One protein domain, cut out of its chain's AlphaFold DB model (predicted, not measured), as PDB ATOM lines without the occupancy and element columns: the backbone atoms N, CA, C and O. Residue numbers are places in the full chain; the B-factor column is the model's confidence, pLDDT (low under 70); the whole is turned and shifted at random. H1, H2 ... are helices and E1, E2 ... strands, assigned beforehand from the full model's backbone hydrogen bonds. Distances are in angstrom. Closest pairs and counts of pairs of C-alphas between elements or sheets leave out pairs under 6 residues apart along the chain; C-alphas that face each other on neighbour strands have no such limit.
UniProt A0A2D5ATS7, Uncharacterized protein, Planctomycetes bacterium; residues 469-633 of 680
ATOM      1  N   GLU A 469     -25.767 -44.104 -18.962       84.31
ATOM      2  CA  GLU A 469     -26.848 -44.155 -19.949       84.31
ATOM      3  C   GLU A 469     -28.112 -43.367 -19.561       84.31
ATOM      4  O   GLU A 469     -28.951 -43.122 -20.425       84.31
ATOM      5  N   GLU A 470     -28.270 -42.974 -18.291       84.81
ATOM      6  CA  GLU A 470     -29.389 -42.132 -17.840       84.81
ATOM      7  C   GLU A 470     -29.123 -40.638 -18.059       84.81
ATOM      8  O   GLU A 470     -30.053 -39.830 -17.996       84.81
ATOM      9  N   ILE A 471     -27.860 -40.265 -18.285       85.44
ATOM     10  CA  ILE A 471     -27.442 -38.877 -18.456       85.44
ATOM     11  C   ILE A 471     -27.989 -38.355 -19.781       85.44
ATOM     12  O   ILE A 471     -27.761 -38.961 -20.824       85.44
ATOM     13  N   ASN A 472     -28.691 -37.221 -19.749       81.62
ATOM     14  CA  ASN A 472     -29.188 -36.549 -20.953       81.62
ATOM     15  C   ASN A 472     -28.439 -35.245 -21.281       81.62
ATOM     16  O   ASN A 472     -28.452 -34.810 -22.428       81.62
ATOM     17  N   ALA A 473     -27.735 -34.646 -20.319       82.50
ATOM     18  CA  ALA A 473     -26.943 -33.442 -20.540       82.50
ATOM     19  C   ALA A 473     -25.654 -33.438 -19.714       82.50
ATOM     20  O   ALA A 473     -25.581 -34.024 -18.630       82.50
ATOM     21  N   VAL A 474     -24.642 -32.736 -20.232       87.44
ATOM     22  CA  VAL A 474     -23.399 -32.430 -19.516       87.44
ATOM     23  C   VAL A 474     -23.283 -30.917 -19.355       87.44
ATOM     24  O   VAL A 474     -23.276 -30.196 -20.352       87.44
ATOM     25  N   ARG A 475     -23.151 -30.445 -18.113       86.50
ATOM     26  CA  ARG A 475     -22.952 -29.026 -17.774       86.50
ATOM     27  C   ARG A 475     -21.598 -28.796 -17.128       86.50
ATOM     28  O   ARG A 475     -21.030 -29.703 -16.519       86.50
ATOM     29  N   ARG A 476     -21.090 -27.571 -17.236       91.12
ATOM     30  CA  ARG A 476     -19.819 -27.160 -16.634       91.12
ATOM     31  C   ARG A 476     -20.003 -25.864 -15.856       91.12
ATOM     32  O   ARG A 476     -20.449 -24.868 -16.418       91.12
ATOM     33  N   PHE A 477     -19.593 -25.882 -14.591       93.75
ATOM     34  CA  PHE A 477     -19.627 -24.737 -13.686       93.75
ATOM     35  C   PHE A 477     -18.234 -24.463 -13.135       93.75
ATOM     36  O   PHE A 477     -17.621 -25.305 -12.476       93.75
ATOM     37  N   VAL A 478     -17.732 -23.270 -13.425       95.06
ATOM     38  CA  VAL A 478     -16.418 -22.784 -13.024       95.06
ATOM     39  C   VAL A 478     -16.598 -21.796 -11.879       95.06
ATOM     40  O   VAL A 478     -17.120 -20.702 -12.069       95.06
ATOM     41  N   PHE A 479     -16.142 -22.190 -10.698       95.88
ATOM     42  CA  PHE A 479     -16.105 -21.393  -9.480       95.88
ATOM     43  C   PHE A 479     -14.782 -20.637  -9.417       95.88
ATOM     44  O   PHE A 479     -13.695 -21.223  -9.332       95.88
ATOM     45  N   GLU A 480     -14.856 -19.318  -9.492       92.81
ATOM     46  CA  GLU A 480     -13.677 -18.485  -9.693       92.81
ATOM     47  C   GLU A 480     -13.762 -17.148  -8.968       92.81
ATOM     48  O   GLU A 480     -14.809 -16.729  -8.467       92.81
ATOM     49  N   ARG A 481     -12.621 -16.459  -8.956       89.19
ATOM     50  CA  ARG A 481     -12.510 -15.088  -8.480       89.19
ATOM     51  C   ARG A 481     -12.005 -14.196  -9.598       89.19
ATOM     52  O   ARG A 481     -10.874 -14.364 -10.053       89.19
ATOM     53  N   ARG A 482     -12.804 -13.209  -9.998       83.12
ATOM     54  CA  ARG A 482     -12.427 -12.204 -11.004       83.12
ATOM     55  C   ARG A 482     -12.719 -10.812 -10.468       83.12
ATOM     56  O   ARG A 482     -13.715 -10.597  -9.787       83.12
ATOM     57  N   ASN A 483     -11.817  -9.867 -10.737       81.12
ATOM     58  CA  ASN A 483     -11.956  -8.459 -10.339       81.12
ATOM     59  C   ASN A 483     -12.325  -8.263  -8.855       81.12
ATOM     60  O   ASN A 483     -13.131  -7.404  -8.508       81.12
ATOM     61  N   GLY A 484     -11.750  -9.091  -7.978       81.25
ATOM     62  CA  GLY A 484     -11.970  -8.997  -6.536       81.25
ATOM     63  C   GLY A 484     -13.211  -9.714  -5.996       81.25
ATOM     64  O   GLY A 484     -13.377  -9.738  -4.782       81.25
ATOM     65  N   ALA A 485     -14.037 -10.332  -6.840       86.19
ATOM     66  CA  ALA A 485     -15.312 -10.906  -6.423       86.19
ATOM     67  C   ALA A 485     -15.522 -12.334  -6.925       86.19
ATOM     68  O   ALA A 485     -14.892 -12.784  -7.889       86.19
ATOM     69  N   TRP A 486     -16.394 -13.051  -6.223       93.62
ATOM     70  CA  TRP A 486     -16.668 -14.451  -6.481       93.62
ATOM     71  C   TRP A 486     -17.764 -14.636  -7.518       93.62
ATOM     72  O   TRP A 486     -18.779 -13.939  -7.482       93.62
ATOM     73  N   GLN A 487     -17.540 -15.570  -8.438       90.62
ATOM     74  CA  GLN A 487     -18.381 -15.788  -9.609       90.62
ATOM     75  C   GLN A 487     -18.530 -17.278  -9.914       90.62
ATOM     76  O   GLN A 487     -17.664 -18.091  -9.572       90.62
ATOM     77  N   VAL A 488     -19.615 -17.605 -10.611       92.62
ATOM     78  CA  VAL A 488     -19.819 -18.898 -11.270       92.62
ATOM     79  C   VAL A 488     -19.946 -18.631 -12.766       92.62
ATOM     80  O   VAL A 488     -20.790 -17.835 -13.167       92.62
ATOM     81  N   ASN A 489     -19.099 -19.257 -13.587       90.94
ATOM     82  CA  ASN A 489     -19.044 -19.035 -15.039       90.94
ATOM     83  C   ASN A 489     -18.983 -17.539 -15.403       90.94
ATOM     84  O   ASN A 489     -19.783 -17.051 -16.194       90.94
ATOM     85  N   HIS A 490     -18.050 -16.799 -14.801       88.25
ATOM     86  CA  HIS A 490     -17.864 -15.357 -15.011       88.25
ATOM     87  C   HIS A 490     -19.039 -14.447 -14.599       88.25
ATOM     88  O   HIS A 490     -18.989 -13.244 -14.849       88.25
ATOM     89  N   GLN A 491     -20.076 -14.981 -13.947       86.31
ATOM     90  CA  GLN A 491     -21.275 -14.236 -13.570       86.31
ATOM     91  C   GLN A 491     -21.420 -14.113 -12.046       86.31
ATOM     92  O   GLN A 491     -21.115 -15.044 -11.297       86.31
ATOM     93  N   PHE A 492     -21.927 -12.968 -11.578       88.31
ATOM     94  CA  PHE A 492     -22.343 -12.782 -10.181       88.31
ATOM     95  C   PHE A 492     -23.718 -13.384  -9.942       88.31
ATOM     96  O   PHE A 492     -24.559 -13.310 -10.832       88.31
ATOM     97  N   PHE A 493     -24.000 -13.894  -8.741       91.62
ATOM     98  CA  PHE A 493     -25.344 -14.381  -8.429       91.62
ATOM     99  C   PHE A 493     -26.439 -13.347  -8.742       91.62
ATOM    100  O   PHE A 493     -26.349 -12.175  -8.361       91.62
ATOM    101  N   SER A 494     -27.499 -13.819  -9.397       88.81
ATOM    102  CA  SER A 494     -28.754 -13.098  -9.571       88.81
ATOM    103  C   SER A 494     -29.916 -14.044  -9.262       88.81
ATOM    104  O   SER A 494     -30.061 -15.055  -9.954       88.81
ATOM    105  N   PRO A 495     -30.810 -13.708  -8.312       87.38
ATOM    106  CA  PRO A 495     -31.974 -14.540  -7.987       87.38
ATOM    107  C   PRO A 495     -33.036 -14.556  -9.103       87.38
ATOM    108  O   PRO A 495     -34.092 -15.171  -8.972       87.38
ATOM    109  N   ARG A 496     -32.799 -13.824 -10.198       85.00
ATOM    110  CA  ARG A 496     -33.695 -13.715 -11.356       85.00
ATOM    111  C   ARG A 496     -33.086 -14.298 -12.629       85.00
ATOM    112  O   ARG A 496     -33.673 -14.152 -13.694       85.00
ATOM    113  N   ARG A 497     -31.932 -14.966 -12.548       85.56
ATOM    114  CA  ARG A 497     -31.300 -15.632 -13.693       85.56
ATOM    115  C   ARG A 497     -31.143 -17.111 -13.394       85.56
ATOM    116  O   ARG A 497     -30.404 -17.462 -12.487       85.56
ATOM    117  N   SER A 498     -31.807 -17.965 -14.167       85.44
ATOM    118  CA  SER A 498     -31.570 -19.410 -14.121       85.44
ATOM    119  C   SER A 498     -30.306 -19.721 -14.906       85.44
ATOM    120  O   SER A 498     -30.290 -19.539 -16.123       85.44
ATOM    121  N   ASN A 499     -29.257 -20.151 -14.207       86.81
ATOM    122  CA  ASN A 499     -27.996 -20.588 -14.801       86.81
ATOM    123  C   ASN A 499     -28.127 -21.981 -15.417       86.81
ATOM    124  O   ASN A 499     -27.504 -22.243 -16.429       86.81
ATOM    125  N   ALA A 500     -28.971 -22.845 -14.853       88.69
ATOM    126  CA  ALA A 500     -29.317 -24.132 -15.444       88.69
ATOM    127  C   ALA A 500     -30.831 -24.341 -15.432       88.69
ATOM    128  O   ALA A 500     -31.518 -23.957 -14.486       88.69
ATOM    129  N   VAL A 501     -31.360 -25.003 -16.459       88.06
ATOM    130  CA  VAL A 501     -32.772 -25.421 -16.517       88.06
ATOM    131  C   VAL A 501     -32.821 -26.919 -16.829       88.06
ATOM    132  O   VAL A 501     -33.057 -27.294 -17.984       88.06
ATOM    133  N   PRO A 502     -32.514 -27.791 -15.845       87.44
ATOM    134  CA  PRO A 502     -32.546 -29.230 -16.055       87.44
ATOM    135  C   PRO A 502     -33.943 -29.724 -16.422       87.44
ATOM    136  O   PRO A 502     -34.958 -29.181 -15.970       87.44
ATOM    137  N   LEU A 503     -33.998 -30.785 -17.224       84.38
ATOM    138  CA  LEU A 503     -35.257 -31.461 -17.503       84.38
ATOM    139  C   LEU A 503     -35.717 -32.218 -16.249       84.38
ATOM    140  O   LEU A 503     -34.976 -32.993 -15.649       84.38
ATOM    141  N   LEU A 504     -36.963 -31.994 -15.843       84.25
ATOM    142  CA  LEU A 504     -37.557 -32.725 -14.730       84.25
ATOM    143  C   LEU A 504     -37.648 -34.222 -15.073       84.25
ATOM    144  O   LEU A 504     -38.010 -34.596 -16.188       84.25
ATOM    145  N   ASN A 505     -37.360 -35.073 -14.093       79.25
ATOM    146  CA  ASN A 505     -37.266 -36.531 -14.197       79.25
ATOM    147  C   ASN A 505     -36.141 -37.023 -15.122       79.25
ATOM    148  O   ASN A 505     -36.250 -38.100 -15.710       79.25
ATOM    149  N   SER A 506     -35.051 -36.262 -15.246       83.00
ATOM    150  CA  SER A 506     -33.835 -36.707 -15.931       83.00
ATOM    151  C   SER A 506     -32.605 -36.675 -15.029       83.00
ATOM    152  O   SER A 506     -32.622 -36.094 -13.941       83.00
ATOM    153  N   ALA A 507     -31.535 -37.324 -15.492       89.12
ATOM    154  CA  ALA A 507     -30.219 -37.244 -14.884       89.12
ATOM    155  C   ALA A 507     -29.291 -36.387 -15.748       89.12
ATOM    156  O   ALA A 507     -29.296 -36.501 -16.972       89.12
ATOM    157  N   GLU A 508     -28.462 -35.568 -15.114       90.62
ATOM    158  CA  GLU A 508     -27.408 -34.819 -15.789       90.62
ATOM    159  C   GLU A 508     -26.053 -35.105 -15.148       90.62
ATOM    160  O   GLU A 508     -25.944 -35.504 -13.983       90.62
ATOM    161  N   LYS A 509     -25.002 -34.864 -15.928       93.19
ATOM    162  CA  LYS A 509     -23.634 -34.811 -15.443       93.19
ATOM    163  C   LYS A 509     -23.219 -33.361 -15.282       93.19
ATOM    164  O   LYS A 509     -23.233 -32.614 -16.257       93.19
ATOM    165  N   TRP A 510     -22.764 -32.974 -14.100       95.38
ATOM    166  CA  TRP A 510     -22.183 -31.650 -13.885       95.38
ATOM    167  C   TRP A 510     -20.679 -31.765 -13.632       95.38
ATOM    168  O   TRP A 510     -20.212 -32.653 -12.918       95.38
ATOM    169  N   ILE A 511     -19.910 -30.878 -14.256       96.06
ATOM    170  CA  ILE A 511     -18.468 -30.728 -14.068       96.06
ATOM    171  C   ILE A 511     -18.255 -29.446 -13.271       96.06
ATOM    172  O   ILE A 511     -18.438 -28.348 -13.795       96.06
ATOM    173  N   LEU A 512     -17.888 -29.593 -12.005       97.69
ATOM    174  CA  LEU A 512     -17.608 -28.495 -11.089       97.69
ATOM    175  C   LEU A 512     -16.099 -28.254 -11.063       97.69
ATOM    176  O   LEU A 512     -15.329 -29.191 -10.846       97.69
ATOM    177  N   GLU A 513     -15.659 -27.019 -11.275       96.81
ATOM    178  CA  GLU A 513     -14.234 -26.677 -11.332       96.81
ATOM    179  C   GLU A 513     -13.906 -25.476 -10.460       96.81
ATOM    180  O   GLU A 513     -14.580 -24.455 -10.528       96.81
ATOM    181  N   ASN A 514     -12.817 -25.552  -9.702       96.69
ATOM    182  CA  ASN A 514     -12.313 -24.425  -8.931       96.69
ATOM    183  C   ASN A 514     -11.125 -23.777  -9.650       96.69
ATOM    184  O   ASN A 514     -10.033 -24.335  -9.658       96.69
ATOM    185  N   LYS A 515     -11.292 -22.564 -10.188       91.81
ATOM    186  CA  LYS A 515     -10.205 -21.773 -10.810       91.81
ATOM    187  C   LYS A 515      -9.722 -20.609  -9.948       91.81
ATOM    188  O   LYS A 515      -9.126 -19.656 -10.441       91.81
ATOM    189  N   SER A 516      -9.948 -20.678  -8.640       86.94
ATOM    190  CA  SER A 516      -9.621 -19.590  -7.714       86.94
ATOM    191  C   SER A 516      -8.174 -19.626  -7.199       86.94
ATOM    192  O   SER A 516      -7.760 -18.726  -6.478       86.94
ATOM    193  N   GLY A 517      -7.374 -20.637  -7.563       77.25
ATOM    194  CA  GLY A 517      -5.920 -20.719  -7.343       77.25
ATOM    195  C   GLY A 517      -5.450 -20.953  -5.897       77.25
ATOM    196  O   GLY A 517      -4.540 -21.747  -5.684       77.25
ATOM    197  N   GLY A 518      -6.063 -20.305  -4.900       88.94
ATOM    198  CA  GLY A 518      -5.639 -20.364  -3.492       88.94
ATOM    199  C   GLY A 518      -6.757 -20.530  -2.463       88.94
ATOM    200  O   GLY A 518      -6.483 -20.374  -1.279       88.94
ATOM    201  N   TRP A 519      -7.979 -20.825  -2.897       94.31
ATOM    202  CA  TRP A 519      -9.136 -21.065  -2.033       94.31
ATOM    203  C   TRP A 519      -9.718 -22.438  -2.337       94.31
ATOM    204  O   TRP A 519      -9.567 -22.931  -3.456       94.31
ATOM    205  N   LEU A 520     -10.354 -23.032  -1.336       95.06
ATOM    206  CA  LEU A 520     -11.149 -24.248  -1.457       95.06
ATOM    207  C   LEU A 520     -12.628 -23.852  -1.475       95.06
ATOM    208  O   LEU A 520     -13.008 -22.911  -0.780       95.06
ATOM    209  N   HIS A 521     -13.441 -24.565  -2.255       97.44
ATOM    210  CA  HIS A 521     -14.881 -24.307  -2.345       97.44
ATOM    211  C   HIS A 521     -15.687 -25.588  -2.094       97.44
ATOM    212  O   HIS A 521     -15.641 -26.482  -2.942       97.44
ATOM    213  N   PRO A 522     -16.415 -25.720  -0.968       97.25
ATOM    214  CA  PRO A 522     -17.418 -26.769  -0.815       97.25
ATOM    215  C   PRO A 522     -18.664 -26.397  -1.607       97.25
ATOM    216  O   PRO A 522     -19.385 -25.479  -1.233       97.25
ATOM    217  N   ILE A 523     -18.907 -27.075  -2.725       98.31
ATOM    218  CA  ILE A 523     -20.050 -26.774  -3.588       98.31
ATOM    219  C   ILE A 523     -21.260 -27.563  -3.119       98.31
ATOM    220  O   ILE A 523     -21.293 -28.783  -3.284       98.31
ATOM    221  N   HIS A 524     -22.236 -26.858  -2.559       98.38
ATOM    222  CA  HIS A 524     -23.537 -27.387  -2.182       98.38
ATOM    223  C   HIS A 524     -24.552 -27.175  -3.312       98.38
ATOM    224  O   HIS A 524     -24.576 -26.117  -3.943       98.38
ATOM    225  N   ILE A 525     -25.388 -28.181  -3.567       97.75
ATOM    226  CA  ILE A 525     -26.497 -28.133  -4.525       97.75
ATOM    227  C   ILE A 525     -27.767 -28.511  -3.758       97.75
ATOM    228  O   ILE A 525     -27.789 -29.537  -3.079       97.75
ATOM    229  N   HIS A 526     -28.806 -27.680  -3.842       97.62
ATOM    230  CA  HIS A 526     -30.077 -27.922  -3.153       97.62
ATOM    231  C   HIS A 526     -30.860 -29.105  -3.768       97.62
ATOM    232  O   HIS A 526     -30.501 -29.628  -4.825       97.62
ATOM    233  N   LEU A 527     -31.988 -29.469  -3.139       92.69
ATOM    234  CA  LEU A 527     -33.003 -30.453  -3.566       92.69
ATOM    235  C   LEU A 527     -32.643 -31.942  -3.452       92.69
ATOM    236  O   LEU A 527     -33.452 -32.719  -2.946       92.69
ATOM    237  N   GLU A 528     -31.507 -32.382  -3.991       87.75
ATOM    238  CA  GLU A 528     -31.132 -33.804  -4.008       87.75
ATOM    239  C   GLU A 528     -29.647 -34.016  -3.738       87.75
ATOM    240  O   GLU A 528     -28.828 -33.117  -3.896       87.75
ATOM    241  N   ALA A 529     -29.295 -35.251  -3.380       93.75
ATOM    242  CA  ALA A 529     -27.912 -35.692  -3.420       93.75
ATOM    243  C   ALA A 529     -27.359 -35.705  -4.844       93.75
ATOM    244  O   ALA A 529     -28.072 -35.978  -5.816       93.75
ATOM    245  N   HIS A 530     -26.039 -35.601  -4.934       96.44
ATOM    246  CA  HIS A 530     -25.283 -35.979  -6.118       96.44
ATOM    247  C   HIS A 530     -24.314 -37.124  -5.825       96.44
ATOM    248  O   HIS A 530     -23.925 -37.381  -4.686       96.44
ATOM    249  N   GLN A 531     -23.921 -37.830  -6.883       97.62
ATOM    250  CA  GLN A 531     -22.965 -38.933  -6.837       97.62
ATOM    251  C   GLN A 531     -21.675 -38.508  -7.523       97.62
ATOM    252  O   GLN A 531     -21.659 -38.283  -8.739       97.62
ATOM    253  N   ILE A 532     -20.584 -38.414  -6.764       98.00
ATOM    254  CA  ILE A 532     -19.272 -38.081  -7.322       98.00
ATOM    255  C   ILE A 532     -18.792 -39.257  -8.178       98.00
ATOM    256  O   ILE A 532     -18.548 -40.348  -7.682       98.00
ATOM    257  N   GLN A 533     -18.622 -39.026  -9.476       97.44
ATOM    258  CA  GLN A 533     -18.067 -40.012 -10.406       97.44
ATOM    259  C   GLN A 533     -16.550 -39.899 -10.471       97.44
ATOM    260  O   GLN A 533     -15.836 -40.906 -10.489       97.44
ATOM    261  N   LYS A 534     -16.047 -38.660 -10.490       97.00
ATOM    262  CA  LYS A 534     -14.618 -38.381 -10.379       97.00
ATOM    263  C   LYS A 534     -14.351 -37.164  -9.513       97.00
ATOM    264  O   LYS A 534     -15.026 -36.150  -9.636       97.00
ATOM    265  N   LEU A 535     -13.298 -37.249  -8.714       96.25
ATOM    266  CA  LEU A 535     -12.694 -36.140  -7.995       96.25
ATOM    267  C   LEU A 535     -11.240 -36.019  -8.458       96.25
ATOM    268  O   LEU A 535     -10.469 -36.975  -8.361       96.25
ATOM    269  N   ASN A 536     -10.872 -34.874  -9.031       95.38
ATOM    270  CA  ASN A 536      -9.548 -34.615  -9.601       95.38
ATOM    271  C   ASN A 536      -9.108 -35.708 -10.601       95.38
ATOM    272  O   ASN A 536      -7.977 -36.200 -10.573       95.38
ATOM    273  N   GLY A 537     -10.045 -36.140 -11.454       94.56
ATOM    274  CA  GLY A 537      -9.836 -37.176 -12.474       94.56
ATOM    275  C   GLY A 537      -9.748 -38.619 -11.952       94.56
ATOM    276  O   GLY A 537      -9.533 -39.531 -12.749       94.56
ATOM    277  N   LYS A 538      -9.922 -38.854 -10.646       96.06
ATOM    278  CA  LYS A 538      -9.867 -40.183 -10.009       96.06
ATOM    279  C   LYS A 538     -11.223 -40.569  -9.428       96.06
ATOM    280  O   LYS A 538     -12.036 -39.697  -9.157       96.06
ATOM    281  N   ALA A 539     -11.454 -41.861  -9.203       95.88
ATOM    282  CA  ALA A 539     -12.627 -42.312  -8.454       95.88
ATOM    283  C   ALA A 539     -12.644 -41.687  -7.042       95.88
ATOM    284  O   ALA A 539     -11.563 -41.515  -6.459       95.88
ATOM    285  N   PRO A 540     -13.824 -41.347  -6.491       95.44
ATOM    286  CA  PRO A 540     -13.914 -40.838  -5.127       95.44
ATOM    287  C   PRO A 540     -13.428 -41.890  -4.114       95.44
ATOM    288  O   PRO A 540     -13.500 -43.097  -4.379       95.44
ATOM    289  N   PRO A 541     -12.942 -41.464  -2.936       93.94
ATOM    290  CA  PRO A 541     -12.683 -42.390  -1.842       93.94
ATOM    291  C   PRO A 541     -13.988 -43.075  -1.386       93.94
ATOM    292  O   PRO A 541     -15.065 -42.506  -1.566       93.94
ATOM    293  N   PRO A 542     -13.923 -44.258  -0.742       91.69
ATOM    294  CA  PRO A 542     -15.114 -44.997  -0.312       91.69
ATOM    295  C   PRO A 542     -16.106 -44.194   0.546       91.69
ATOM    296  O   PRO A 542     -17.309 -44.392   0.412       91.69
ATOM    297  N   SER A 543     -15.617 -43.268   1.376       91.19
ATOM    298  CA  SER A 543     -16.444 -42.380   2.210       91.19
ATOM    299  C   SER A 543     -17.296 -41.386   1.410       91.19
ATOM    300  O   SER A 543     -18.280 -40.877   1.930       91.19
ATOM    301  N   LEU A 544     -16.936 -41.124   0.148       94.50
ATOM    302  CA  LEU A 544     -17.625 -40.204  -0.765       94.50
ATOM    303  C   LEU A 544     -18.173 -40.922  -2.012       94.50
ATOM    304  O   LEU A 544     -18.523 -40.277  -2.996       94.50
ATOM    305  N   ALA A 545     -18.200 -42.260  -2.011       91.69
ATOM    306  CA  ALA A 545     -18.590 -43.069  -3.171       91.69
ATOM    307  C   ALA A 545     -20.109 -43.312  -3.284       91.69
ATOM    308  O   ALA A 545     -20.549 -44.043  -4.170       91.69
ATOM    309  N   ALA A 546     -20.896 -42.735  -2.374       94.06
ATOM    310  CA  ALA A 546     -22.352 -42.805  -2.353       94.06
ATOM    311  C   ALA A 546     -22.961 -41.409  -2.593       94.06
ATOM    312  O   ALA A 546     -22.341 -40.553  -3.225       94.06
ATOM    313  N   ASN A 547     -24.182 -41.190  -2.110       96.00
ATOM    314  CA  ASN A 547     -24.844 -39.891  -2.152       96.00
ATOM    315  C   ASN A 547     -24.150 -38.898  -1.209       96.00
ATOM    316  O   ASN A 547     -23.908 -39.210  -0.043       96.00
ATOM    317  N   VAL A 548     -23.846 -37.710  -1.725       95.69
ATOM    318  CA  VAL A 548     -23.274 -36.583  -0.979       95.69
ATOM    319  C   VAL A 548     -24.063 -35.309  -1.279       95.69
ATOM    320  O   VAL A 548     -24.768 -35.226  -2.282       95.69
ATOM    321  N   GLY A 549     -23.960 -34.322  -0.392       91.69
ATOM    322  CA  GLY A 549     -24.663 -33.038  -0.487       91.69
ATOM    323  C   GLY A 549     -23.734 -31.874  -0.803       91.69
ATOM    324  O   GLY A 549     -24.204 -30.794  -1.158       91.69
ATOM    325  N   ALA A 550     -22.422 -32.084  -0.690       94.25
ATOM    326  CA  ALA A 550     -21.420 -31.111  -1.093       94.25
ATOM    327  C   ALA A 550     -20.196 -31.777  -1.742       94.25
ATOM    328  O   ALA A 550     -19.752 -32.846  -1.321       94.25
ATOM    329  N   SER A 551     -19.621 -31.113  -2.747       96.25
ATOM    330  CA  SER A 551     -18.325 -31.470  -3.338       96.25
ATOM    331  C   SER A 551     -17.265 -30.440  -2.955       96.25
ATOM    332  O   SER A 551     -17.290 -29.318  -3.455       96.25
ATOM    333  N   SER A 552     -16.304 -30.820  -2.111       95.81
ATOM    334  CA  SER A 552     -15.147 -29.976  -1.785       95.81
ATOM    335  C   SER A 552     -14.163 -29.922  -2.951       95.81
ATOM    336  O   SER A 552     -13.577 -30.934  -3.337       95.81
ATOM    337  N   LEU A 553     -13.978 -28.731  -3.519       96.75
ATOM    338  CA  LEU A 553     -13.046 -28.483  -4.612       96.75
ATOM    339  C   LEU A 553     -11.776 -27.820  -4.087       96.75
ATOM    340  O   LEU A 553     -11.757 -26.615  -3.815       96.75
ATOM    341  N   ASP A 554     -10.693 -28.591  -4.025       94.44
ATOM    342  CA  ASP A 554      -9.339 -28.070  -3.830       94.44
ATOM    343  C   ASP A 554      -8.991 -26.972  -4.852       94.44
ATOM    344  O   ASP A 554      -9.611 -26.892  -5.919       94.44
ATOM    345  N   PRO A 555      -7.976 -26.130  -4.590       94.12
ATOM    346  CA  PRO A 555      -7.509 -25.174  -5.585       94.12
ATOM    347  C   PRO A 555      -7.100 -25.867  -6.892       94.12
ATOM    348  O   PRO A 555      -6.236 -26.744  -6.891       94.12
ATOM    349  N   ASN A 556      -7.682 -25.433  -8.016       93.12
ATOM    350  CA  ASN A 556      -7.537 -26.071  -9.337       93.12
ATOM    351  C   ASN A 556      -8.139 -27.486  -9.423       93.12
ATOM    352  O   ASN A 556      -7.860 -28.218 -10.372       93.12
ATOM    353  N   GLY A 557      -8.943 -27.870  -8.433       95.31
ATOM    354  CA  GLY A 557      -9.622 -29.151  -8.368       95.31
ATOM    355  C   GLY A 557     -10.882 -29.201  -9.225       95.31
ATOM    356  O   GLY A 557     -11.475 -28.174  -9.576       95.31
ATOM    357  N   THR A 558     -11.291 -30.423  -9.555       96.94
ATOM    358  CA  THR A 558     -12.478 -30.709 -10.362       96.94
ATOM    359  C   THR A 558     -13.298 -31.846  -9.762       96.94
ATOM    360  O   THR A 558     -12.751 -32.801  -9.209       96.94
ATOM    361  N   SER A 559     -14.619 -31.772  -9.896       98.06
ATOM    362  CA  SER A 559     -15.542 -32.848  -9.541       98.06
ATOM    363  C   SER A 559     -16.501 -33.105 -10.701       98.06
ATOM    364  O   SER A 559     -17.198 -32.200 -11.150       98.06
ATOM    365  N   GLU A 560     -16.513 -34.334 -11.211       97.75
ATOM    366  CA  GLU A 560     -17.532 -34.815 -12.141       97.75
ATOM    367  C   GLU A 560     -18.607 -35.525 -11.317       97.75
ATOM    368  O   GLU A 560     -18.320 -36.551 -10.696       97.75
ATOM    369  N   ILE A 561     -19.829 -34.999 -11.316       97.94
ATOM    370  CA  ILE A 561     -20.950 -35.524 -10.530       97.94
ATOM    371  C   ILE A 561     -22.094 -35.962 -11.441       97.94
ATOM    372  O   ILE A 561     -22.288 -35.388 -12.512       97.94
ATOM    373  N   PHE A 562     -22.863 -36.953 -10.999       96.62
ATOM    374  CA  PHE A 562     -24.173 -37.286 -11.556       96.62
ATOM    375  C   PHE A 562     -25.265 -36.891 -10.569       96.62
ATOM    376  O   PHE A 562     -25.143 -37.156  -9.373       96.62
ATOM    377  N   MET A 563     -26.329 -36.277 -11.075       94.06
ATOM    378  CA  MET A 563     -27.467 -35.830 -10.276       94.06
ATOM    379  C   MET A 563     -28.765 -36.075 -11.039       94.06
ATOM    380  O   MET A 563     -28.794 -35.978 -12.267       94.06
ATOM    381  N   LYS A 564     -29.836 -36.400 -10.313       90.88
ATOM    382  CA  LYS A 564     -31.197 -36.509 -10.849       90.88
ATOM    383  C   LYS A 564     -32.015 -35.312 -10.376       90.88
ATOM    384  O   LYS A 564     -31.843 -34.863  -9.251       90.88
ATOM    385  N   PHE A 565     -32.894 -34.805 -11.237       88.75
ATOM    386  CA  PHE A 565     -33.780 -33.684 -10.914       88.75
ATOM    387  C   PHE A 565     -35.223 -34.170 -10.886       88.75
ATOM    388  O   PHE A 565     -35.857 -34.309 -11.931       88.75
ATOM    389  N   ARG A 566     -35.740 -34.488  -9.700       85.69
ATOM    390  CA  ARG A 566     -37.022 -35.174  -9.507       85.69
ATOM    391  C   ARG A 566     -37.958 -34.376  -8.609       85.69
ATOM    392  O   ARG A 566     -37.540 -33.575  -7.782       85.69
ATOM    393  N   THR A 567     -39.250 -34.672  -8.751       79.75
ATOM    394  CA  THR A 567     -40.342 -34.250  -7.854       79.75
ATOM    395  C   THR A 567     -40.684 -32.763  -7.926       79.75
ATOM    396  O   THR A 567     -41.805 -32.427  -8.305       79.75
ATOM    397  N   PHE A 568     -39.750 -31.877  -7.579       86.19
ATOM    398  CA  PHE A 568     -40.007 -30.450  -7.434       86.19
ATOM    399  C   PHE A 568     -39.389 -29.633  -8.565       86.19
ATOM    400  O   PHE A 568     -38.307 -29.917  -9.070       86.19
ATOM    401  N   THR A 569     -40.118 -28.590  -8.956       87.75
ATOM    402  CA  THR A 569     -39.619 -27.563  -9.879       87.75
ATOM    403  C   THR A 569     -38.981 -26.421  -9.100       87.75
ATOM    404  O   THR A 569     -39.270 -26.244  -7.913       87.75
ATOM    405  N   GLY A 570     -38.115 -25.660  -9.765       86.06
ATOM    406  CA  GLY A 570     -37.415 -24.533  -9.162       86.06
ATOM    407  C   GLY A 570     -38.200 -23.210  -9.176       86.06
ATOM    408  O   GLY A 570     -39.396 -23.166  -9.510       86.06
ATOM    409  N   PRO A 571     -37.524 -22.098  -8.831       91.19
ATOM    410  CA  PRO A 571     -36.062 -21.957  -8.770       91.19
ATOM    411  C   PRO A 571     -35.433 -22.484  -7.468       91.19
ATOM    412  O   PRO A 571     -36.003 -22.333  -6.394       91.19
ATOM    413  N   LEU A 572     -34.238 -23.066  -7.578       95.00
ATOM    414  CA  LEU A 572     -33.392 -23.579  -6.490       95.00
ATOM    415  C   LEU A 572     -31.959 -23.063  -6.698       95.00
ATOM    416  O   LEU A 572     -31.656 -22.507  -7.758       95.00
ATOM    417  N   VAL A 573     -31.072 -23.214  -5.714       97.50
ATOM    418  CA  VAL A 573     -29.701 -22.684  -5.806       97.50
ATOM    419  C   VAL A 573     -28.627 -23.745  -5.613       97.50
ATOM    420  O   VAL A 573     -28.832 -24.792  -5.003       97.50
ATOM    421  N   PHE A 574     -27.453 -23.457  -6.159       97.94
ATOM    422  CA  PHE A 574     -26.213 -24.137  -5.825       97.94
ATOM    423  C   PHE A 574     -25.111 -23.103  -5.642       97.94
ATOM    424  O   PHE A 574     -25.091 -22.072  -6.321       97.94
ATOM    425  N   HIS A 575     -24.211 -23.344  -4.698       98.50
ATOM    426  CA  HIS A 575     -23.253 -22.334  -4.271       98.50
ATOM    427  C   HIS A 575     -22.055 -22.932  -3.547       98.50
ATOM    428  O   HIS A 575     -22.060 -24.084  -3.118       98.50
ATOM    429  N   CYS A 576     -21.011 -22.121  -3.408       97.94
ATOM    430  CA  CYS A 576     -19.971 -22.386  -2.428       97.94
ATOM    431  C   CYS A 576     -20.536 -22.176  -1.020       97.94
ATOM    432  O   CYS A 576     -21.202 -21.178  -0.777       97.94
ATOM    433  N   HIS A 577     -20.253 -23.097  -0.104       98.06
ATOM    434  CA  HIS A 577     -20.721 -23.047   1.280       98.06
ATOM    435  C   HIS A 577     -19.671 -22.476   2.253       98.06
ATOM    436  O   HIS A 577     -19.830 -22.545   3.472       98.06
ATOM    437  N   THR A 578     -18.599 -21.875   1.724       97.75
ATOM    438  CA  THR A 578     -17.894 -20.810   2.446       97.75
ATOM    439  C   THR A 578     -18.803 -19.585   2.423       97.75
ATOM    440  O   THR A 578     -18.990 -18.991   1.361       97.75
ATOM    441  N   LEU A 579     -19.387 -19.212   3.560       97.69
ATOM    442  CA  LEU A 579     -20.525 -18.280   3.571       97.69
ATOM    443  C   LEU A 579     -20.164 -16.875   3.063       97.69
ATOM    444  O   LEU A 579     -20.952 -16.231   2.382       97.69
ATOM    445  N   GLU A 580     -18.935 -16.414   3.295       96.38
ATOM    446  CA  GLU A 580     -18.474 -15.143   2.725       96.38
ATOM    447  C   GLU A 580     -18.266 -15.220   1.200       96.38
ATOM    448  O   GLU A 580     -18.379 -14.212   0.501       96.38
ATOM    449  N   HIS A 581     -17.970 -16.407   0.652       96.94
ATOM    450  CA  HIS A 581     -17.946 -16.598  -0.798       96.94
ATOM    451  C   HIS A 581     -19.370 -16.590  -1.362       96.94
ATOM    452  O   HIS A 581     -19.600 -15.934  -2.377       96.94
ATOM    453  N   GLU A 582     -20.306 -17.281  -0.702       97.44
ATOM    454  CA  GLU A 582     -21.740 -17.306  -1.024       97.44
ATOM    455  C   GLU A 582     -22.326 -15.893  -1.116       97.44
ATOM    456  O   GLU A 582     -22.872 -15.522  -2.157       97.44
ATOM    457  N   ASP A 583     -22.126 -15.082  -0.073       94.44
ATOM    458  CA  ASP A 583     -22.665 -13.725   0.036       94.44
ATOM    459  C   ASP A 583     -22.062 -12.749  -0.996       94.44
ATOM    460  O   ASP A 583     -22.639 -11.691  -1.255       94.44
ATOM    461  N   MET A 584     -20.902 -13.065  -1.601       88.38
ATOM    462  CA  MET A 584     -20.110 -12.098  -2.383       88.38
ATOM    463  C   MET A 584     -19.492 -12.595  -3.716       88.38
ATOM    464  O   MET A 584     -18.348 -12.258  -4.036       88.38
ATOM    465  N   ARG A 585     -20.143 -13.341  -4.614       88.06
ATOM    466  CA  ARG A 585     -21.529 -13.818  -4.712       88.06
ATOM    467  C   ARG A 585     -21.524 -15.172  -5.435       88.06
ATOM    468  O   ARG A 585     -22.028 -15.286  -6.557       88.06
ATOM    469  N   MET A 586     -20.839 -16.161  -4.859       96.06
ATOM    470  CA  MET A 586     -20.541 -17.468  -5.463       96.06
ATOM    471  C   MET A 586     -21.737 -18.423  -5.405       96.06
ATOM    472  O   MET A 586     -21.665 -19.514  -4.837       96.06
ATOM    473  N   MET A 587     -22.837 -18.004  -6.011       97.12
ATOM    474  CA  MET A 587     -24.081 -18.751  -6.077       97.12
ATOM    475  C   MET A 587     -24.672 -18.652  -7.480       97.12
ATOM    476  O   MET A 587     -24.450 -17.683  -8.209       97.12
ATOM    477  N   ALA A 588     -25.433 -19.668  -7.860       95.19
ATOM    478  CA  ALA A 588     -26.120 -19.762  -9.133       95.19
ATOM    479  C   ALA A 588     -27.469 -20.465  -8.949       95.19
ATOM    480  O   ALA A 588     -27.700 -21.169  -7.966       95.19
ATOM    481  N   VAL A 589     -28.381 -20.245  -9.893       93.75
ATOM    482  CA  VAL A 589     -29.735 -20.806  -9.852       93.75
ATOM    483  C   VAL A 589     -29.834 -21.973 -10.813       93.75
ATOM    484  O   VAL A 589     -29.446 -21.857 -11.977       93.75
ATOM    485  N   PHE A 590     -30.446 -23.063 -10.368       93.19
ATOM    486  CA  PHE A 590     -30.971 -24.076 -11.270       93.19
ATOM    487  C   PHE A 590     -32.488 -24.174 -11.113       93.19
ATOM    488  O   PHE A 590     -33.040 -23.998 -10.029       93.19
ATOM    489  N   ASP A 591     -33.184 -24.400 -12.218       91.00
ATOM    490  CA  ASP A 591     -34.641 -24.385 -12.252       91.00
ATOM    491  C   ASP A 591     -35.158 -25.618 -13.000       91.00
ATOM    492  O   ASP A 591     -35.375 -25.541 -14.210       91.00
ATOM    493  N   PRO A 592     -35.318 -26.775 -12.325       89.56
ATOM    494  CA  PRO A 592     -35.862 -27.967 -12.959       89.56
ATOM    495  C   PRO A 592     -37.257 -27.696 -13.527       89.56
ATOM    496  O   PRO A 592     -38.151 -27.226 -12.813       89.56
ATOM    497  N   ARG A 593     -37.466 -27.995 -14.813       84.81
ATOM    498  CA  ARG A 593     -38.745 -27.774 -15.509       84.81
ATOM    499  C   ARG A 593     -39.150 -28.993 -16.323       84.81
ATOM    500  O   ARG A 593     -38.314 -29.702 -16.874       84.81
ATOM    501  N   ALA A 594     -40.458 -29.218 -16.427       82.69
ATOM    502  CA  ALA A 594     -40.997 -30.170 -17.391       82.69
ATOM    503  C   ALA A 594     -40.677 -29.724 -18.829       82.69
ATOM    504  O   ALA A 594     -40.478 -28.534 -19.093       82.69
ATOM    505  N   GLU A 595     -40.649 -30.673 -19.764       78.50
ATOM    506  CA  GLU A 595     -40.331 -30.391 -21.165       78.50
ATOM    507  C   GLU A 595     -41.227 -29.283 -21.732       78.50
ATOM    508  O   GLU A 595     -42.446 -29.278 -21.558       78.50
ATOM    509  N   GLY A 596     -40.609 -28.303 -22.390       71.81
ATOM    510  CA  GLY A 596     -41.328 -27.181 -22.980       71.81
ATOM    511  C   GLY A 596     -41.846 -26.146 -21.977       71.81
ATOM    512  O   GLY A 596     -42.323 -25.108 -22.427       71.81
ATOM    513  N   HIS A 597     -41.718 -26.331 -20.660       76.56
ATOM    514  CA  HIS A 597     -42.034 -25.287 -19.683       76.56
ATOM    515  C   HIS A 597     -40.827 -24.347 -19.499       76.56
ATOM    516  O   HIS A 597     -39.728 -24.818 -19.203       76.56
ATOM    517  N   PRO A 598     -40.991 -23.025 -19.697       77.19
ATOM    518  CA  PRO A 598     -39.904 -22.078 -19.499       77.19
ATOM    519  C   PRO A 598     -39.652 -21.834 -18.010       77.19
ATOM    520  O   PRO A 598     -40.576 -21.880 -17.196       77.19
ATOM    521  N   SER A 599     -38.407 -21.512 -17.676       77.25
ATOM    522  CA  SER A 599     -38.055 -20.933 -16.390       77.25
ATOM    523  C   SER A 599     -38.807 -19.622 -16.192       77.25
ATOM    524  O   SER A 599     -38.869 -18.779 -17.091       77.25
ATOM    525  N   LEU A 600     -39.355 -19.438 -14.992       75.94
ATOM    526  CA  LEU A 600     -40.065 -18.212 -14.624       75.94
ATOM    527  C   LEU A 600     -39.120 -17.013 -14.448       75.94
ATOM    528  O   LEU A 600     -39.579 -15.876 -14.476       75.94
ATOM    529  N   ASN A 601     -37.819 -17.266 -14.291       74.81
ATOM    530  CA  ASN A 601     -36.806 -16.237 -14.075       74.81
ATOM    531  C   ASN A 601     -36.403 -15.527 -15.375       74.81
ATOM    532  O   ASN A 601     -36.383 -14.301 -15.425       74.81
ATOM    533  N   ASN A 602     -36.101 -16.284 -16.433       70.56
ATOM    534  CA  ASN A 602     -35.535 -15.742 -17.677       70.56
ATOM    535  C   ASN A 602     -36.108 -16.364 -18.965       70.56
ATOM    536  O   ASN A 602     -35.594 -16.115 -20.052       70.56
ATOM    537  N   GLY A 603     -37.162 -17.181 -18.882       66.88
ATOM    538  CA  GLY A 603     -37.831 -17.744 -20.058       66.88
ATOM    539  C   GLY A 603     -37.099 -18.906 -20.748       66.88
ATOM    540  O   GLY A 603     -37.667 -19.500 -21.671       66.88
ATOM    541  N   VAL A 604     -35.887 -19.263 -20.304       68.56
ATOM    542  CA  VAL A 604     -35.102 -20.395 -20.831       68.56
ATOM    543  C   VAL A 604     -35.865 -21.698 -20.598       68.56
ATOM    544  O   VAL A 604     -36.393 -21.922 -19.511       68.56
ATOM    545  N   ARG A 605     -35.967 -22.562 -21.612       66.88
ATOM    546  CA  ARG A 605     -36.736 -23.816 -21.531       66.88
ATOM    547  C   ARG A 605     -35.826 -25.000 -21.240       66.88
ATOM    548  O   ARG A 605     -34.691 -25.039 -21.700       66.88
ATOM    549  N   ALA A 606     -36.368 -25.994 -20.537       60.03
ATOM    550  CA  ALA A 606     -35.757 -27.314 -20.503       60.03
ATOM    551  C   ALA A 606     -35.824 -27.925 -21.912       60.03
ATOM    552  O   ALA A 606     -36.899 -27.983 -22.521       60.03
ATOM    553  N   HIS A 607     -34.679 -28.369 -22.426       56.16
ATOM    554  CA  HIS A 607     -34.575 -29.017 -23.729       56.16
ATOM    555  C   HIS A 607     -34.269 -30.503 -23.547       56.16
ATOM    556  O   HIS A 607     -33.314 -30.868 -22.865       56.16
ATOM    557  N   ASN A 608     -35.062 -31.362 -24.187       47.97
ATOM    558  CA  ASN A 608     -34.713 -32.762 -24.379       47.97
ATOM    559  C   ASN A 608     -33.582 -32.824 -25.420       47.97
ATOM    560  O   ASN A 608     -33.675 -32.203 -26.482       47.97
ATOM    561  N   SER A 609     -32.482 -33.496 -25.095       50.88
ATOM    562  CA  SER A 609     -31.169 -33.405 -25.749       50.88
ATOM    563  C   SER A 609     -31.091 -34.060 -27.140       50.88
ATOM    564  O   SER A 609     -30.191 -34.849 -27.422       50.88
ATOM    565  N   SER A 610     -32.016 -33.731 -28.042       40.38
ATOM    566  CA  SER A 610     -31.967 -34.127 -29.457       40.38
ATOM    567  C   SER A 610     -31.911 -32.945 -30.436       40.38
ATOM    568  O   SER A 610     -31.858 -33.174 -31.642       40.38
ATOM    569  N   ALA A 611     -31.883 -31.693 -29.954       35.81
ATOM    570  CA  ALA A 611     -32.074 -30.514 -30.810       35.81
ATOM    571  C   ALA A 611     -31.090 -29.340 -30.607       35.81
ATOM    572  O   ALA A 611     -31.433 -28.216 -30.967       35.81
ATOM    573  N   PHE A 612     -29.876 -29.560 -30.089       38.00
ATOM    574  CA  PHE A 612     -28.842 -28.511 -30.073       38.00
ATOM    575  C   PHE A 612     -27.664 -28.881 -30.985       38.00
ATOM    576  O   PHE A 612     -26.904 -29.804 -30.704       38.00
ATOM    577  N   VAL A 613     -27.542 -28.148 -32.093       35.59
ATOM    578  CA  VAL A 613     -26.333 -28.016 -32.915       35.59
ATOM    579  C   VAL A 613     -25.991 -26.531 -32.839       35.59
ATOM    580  O   VAL A 613     -26.844 -25.717 -33.195       35.59
ATOM    581  N   ASP A 614     -24.819 -26.162 -32.317       39.12
ATOM    582  CA  ASP A 614     -24.404 -24.756 -32.311       39.12
ATOM    583  C   ASP A 614     -23.960 -24.297 -33.717       39.12
ATOM    584  O   ASP A 614     -23.540 -25.094 -34.559       39.12
ATOM    585  N   GLU A 615     -24.091 -22.997 -33.990       33.91
ATOM    586  CA  GLU A 615     -23.665 -22.343 -35.240       33.91
ATOM    587  C   GLU A 615     -22.156 -21.994 -35.226       33.91
ATOM    588  O   GLU A 615     -21.655 -21.345 -36.143       33.91
ATOM    589  N   PHE A 616     -21.401 -22.434 -34.208       32.94
ATOM    590  CA  PHE A 616     -20.025 -21.984 -33.955       32.94
ATOM    591  C   PHE A 616     -18.958 -23.084 -33.989       32.94
ATOM    592  O   PHE A 616     -17.769 -22.774 -33.923       32.94
ATOM    593  N   GLY A 617     -19.327 -24.347 -34.208       34.81
ATOM    594  CA  GLY A 617     -18.376 -25.378 -34.621       34.81
ATOM    595  C   GLY A 617     -17.361 -25.765 -33.545       34.81
ATOM    596  O   GLY A 617     -16.217 -26.089 -33.874       34.81
ATOM    597  N   PHE A 618     -17.762 -25.782 -32.273       31.50
ATOM    598  CA  PHE A 618     -16.940 -26.396 -31.234       31.50
ATOM    599  C   PHE A 618     -17.090 -27.919 -31.280       31.50
ATOM    600  O   PHE A 618     -18.142 -28.485 -30.984       31.50
ATOM    601  N   THR A 619     -16.016 -28.619 -31.651       35.59
ATOM    602  CA  THR A 619     -15.956 -30.076 -31.526       35.59
ATOM    603  C   THR A 619     -15.831 -30.442 -30.052       35.59
ATOM    604  O   THR A 619     -14.796 -30.203 -29.429       35.59
ATOM    605  N   ALA A 620     -16.897 -31.029 -29.514       40.53
ATOM    606  CA  ALA A 620     -16.899 -31.746 -28.251       40.53
ATOM    607  C   ALA A 620     -15.917 -32.926 -28.333       40.53
ATOM    608  O   ALA A 620     -16.280 -34.010 -28.786       40.53
ATOM    609  N   GLU A 621     -14.676 -32.732 -27.897       36.09
ATOM    610  CA  GLU A 621     -13.811 -33.853 -27.543       36.09
ATOM    611  C   GLU A 621     -13.542 -33.865 -26.038       36.09
ATOM    612  O   GLU A 621     -13.091 -32.889 -25.444       36.09
ATOM    613  N   GLU A 622     -13.877 -35.032 -25.476       39.78
ATOM    614  CA  GLU A 622     -13.664 -35.528 -24.115       39.78
ATOM    615  C   GLU A 622     -14.561 -34.938 -23.009       39.78
ATOM    616  O   GLU A 622     -14.123 -34.122 -22.213       39.78
ATOM    617  N   VAL A 623     -15.807 -35.439 -22.885       36.41
ATOM    618  CA  VAL A 623     -16.138 -36.559 -21.971       36.41
ATOM    619  C   VAL A 623     -17.371 -37.342 -22.487       36.41
ATOM    620  O   VAL A 623     -18.498 -36.876 -22.401       36.41
ATOM    621  N   SER A 624     -17.147 -38.545 -23.032       38.50
ATOM    622  CA  SER A 624     -18.150 -39.581 -23.387       38.50
ATOM    623  C   SER A 624     -19.292 -39.241 -24.369       38.50
ATOM    624  O   SER A 624     -20.425 -39.665 -24.159       38.50
ATOM    625  N   GLY A 625     -19.007 -38.562 -25.484       46.09
ATOM    626  CA  GLY A 625     -19.895 -38.572 -26.662       46.09
ATOM    627  C   GLY A 625     -21.236 -37.835 -26.527       46.09
ATOM    628  O   GLY A 625     -22.075 -37.965 -27.416       46.09
ATOM    629  N   MET A 626     -21.434 -37.061 -25.457       49.09
ATOM    630  CA  MET A 626     -22.590 -36.179 -25.274       49.09
ATOM    631  C   MET A 626     -22.184 -34.714 -25.488       49.09
ATOM    632  O   MET A 626     -21.063 -34.348 -25.123       49.09
ATOM    633  N   PRO A 627     -23.057 -33.863 -26.061       52.19
ATOM    634  CA  PRO A 627     -22.766 -32.443 -26.212       52.19
ATOM    635  C   PRO A 627     -22.653 -31.779 -24.833       52.19
ATOM    636  O   PRO A 627     -23.531 -31.934 -23.982       52.19
ATOM    637  N   ILE A 628     -21.565 -31.035 -24.614       51.59
ATOM    638  CA  ILE A 628     -21.474 -30.095 -23.493       51.59
ATOM    639  C   ILE A 628     -22.443 -28.962 -23.805       51.59
ATOM    640  O   ILE A 628     -22.364 -28.380 -24.886       51.59
ATOM    641  N   VAL A 629     -23.348 -28.658 -22.879       54.59
ATOM    642  CA  VAL A 629     -24.259 -27.519 -23.000       54.59
ATOM    643  C   VAL A 629     -23.631 -26.350 -22.237       54.59
ATOM    644  O   VAL A 629     -23.570 -26.407 -21.007       54.59
ATOM    645  N   PRO A 630     -23.094 -25.325 -22.926       48.94
ATOM    646  CA  PRO A 630     -22.647 -24.114 -22.263       48.94
ATOM    647  C   PRO A 630     -23.869 -23.330 -21.778       48.94
ATOM    648  O   PRO A 630     -24.793 -23.051 -22.540       48.94
ATOM    649  N   ASP A 631     -23.867 -22.973 -20.499       48.31
ATOM    650  CA  ASP A 631     -24.926 -22.170 -19.903       48.31
ATOM    651  C   ASP A 631     -24.686 -20.675 -20.214       48.31
ATOM    652  O   ASP A 631     -23.924 -19.989 -19.538       48.31
ATOM    653  N   SER A 632     -25.354 -20.200 -21.275       46.19
ATOM    654  CA  SER A 632     -25.562 -18.804 -21.712       46.19
ATOM    655  C   SER A 632     -24.325 -17.908 -21.924       46.19
ATOM    656  O   SER A 632     -23.906 -17.183 -21.023       46.19
ATOM    657  N   GLU A 633     -23.867 -17.816 -23.175       38.22
ATOM    658  CA  GLU A 633     -23.664 -16.498 -23.791       38.22
ATOM    659  C   GLU A 633     -24.883 -16.263 -24.697       38.22
ATOM    660  O   GLU A 633     -25.273 -17.158 -25.439       38.22
TER     661      GLU A 633
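AT A GLANCE: This is residues 469 to 633 of the 680 residues of an uncharacterized protein of Planctomycetes bacterium (UniProt A0A2D5ATS7). Little is regular structure; two strongly twisted mixed sheets, E2 E1 E4 E8 E6 and E3 E10 E9 E5 E7, make a sandwich, face to face, with an unnamed tail, residues 591 to 633. The 165 printed residues hold ten strands, with H1 between E9 and E10: mostly strand. The whole is compact, radius of gyration of the C-alphas 15.2 A, spanning 40 by 36 by 34 A.

IN THESE COORDINATES: E1, residues 471 to 482, runs 31.5 A from C-alpha 471 at (-27.442, -38.877, -18.456). E2 holds 485 to 488, E3 498 to 500, E4 506 to 514, E5 521 to 525, E6 530 to 535, E7 550 to 553, E8 558 to 565, E9 572 to 576, H1 579 to 583 and E10 587 to 590, ending at (-30.971, -24.076, -11.270).

HOW THE PARTS SIT: E1 is parallel to E4, with N 475 and O 509 within hydrogen-bond range at 2.9 A. H1 only grazes both sheets.

THE WHOLE: The E6 to E7 link is long, and residues 603 to 633 have pLDDT under 70.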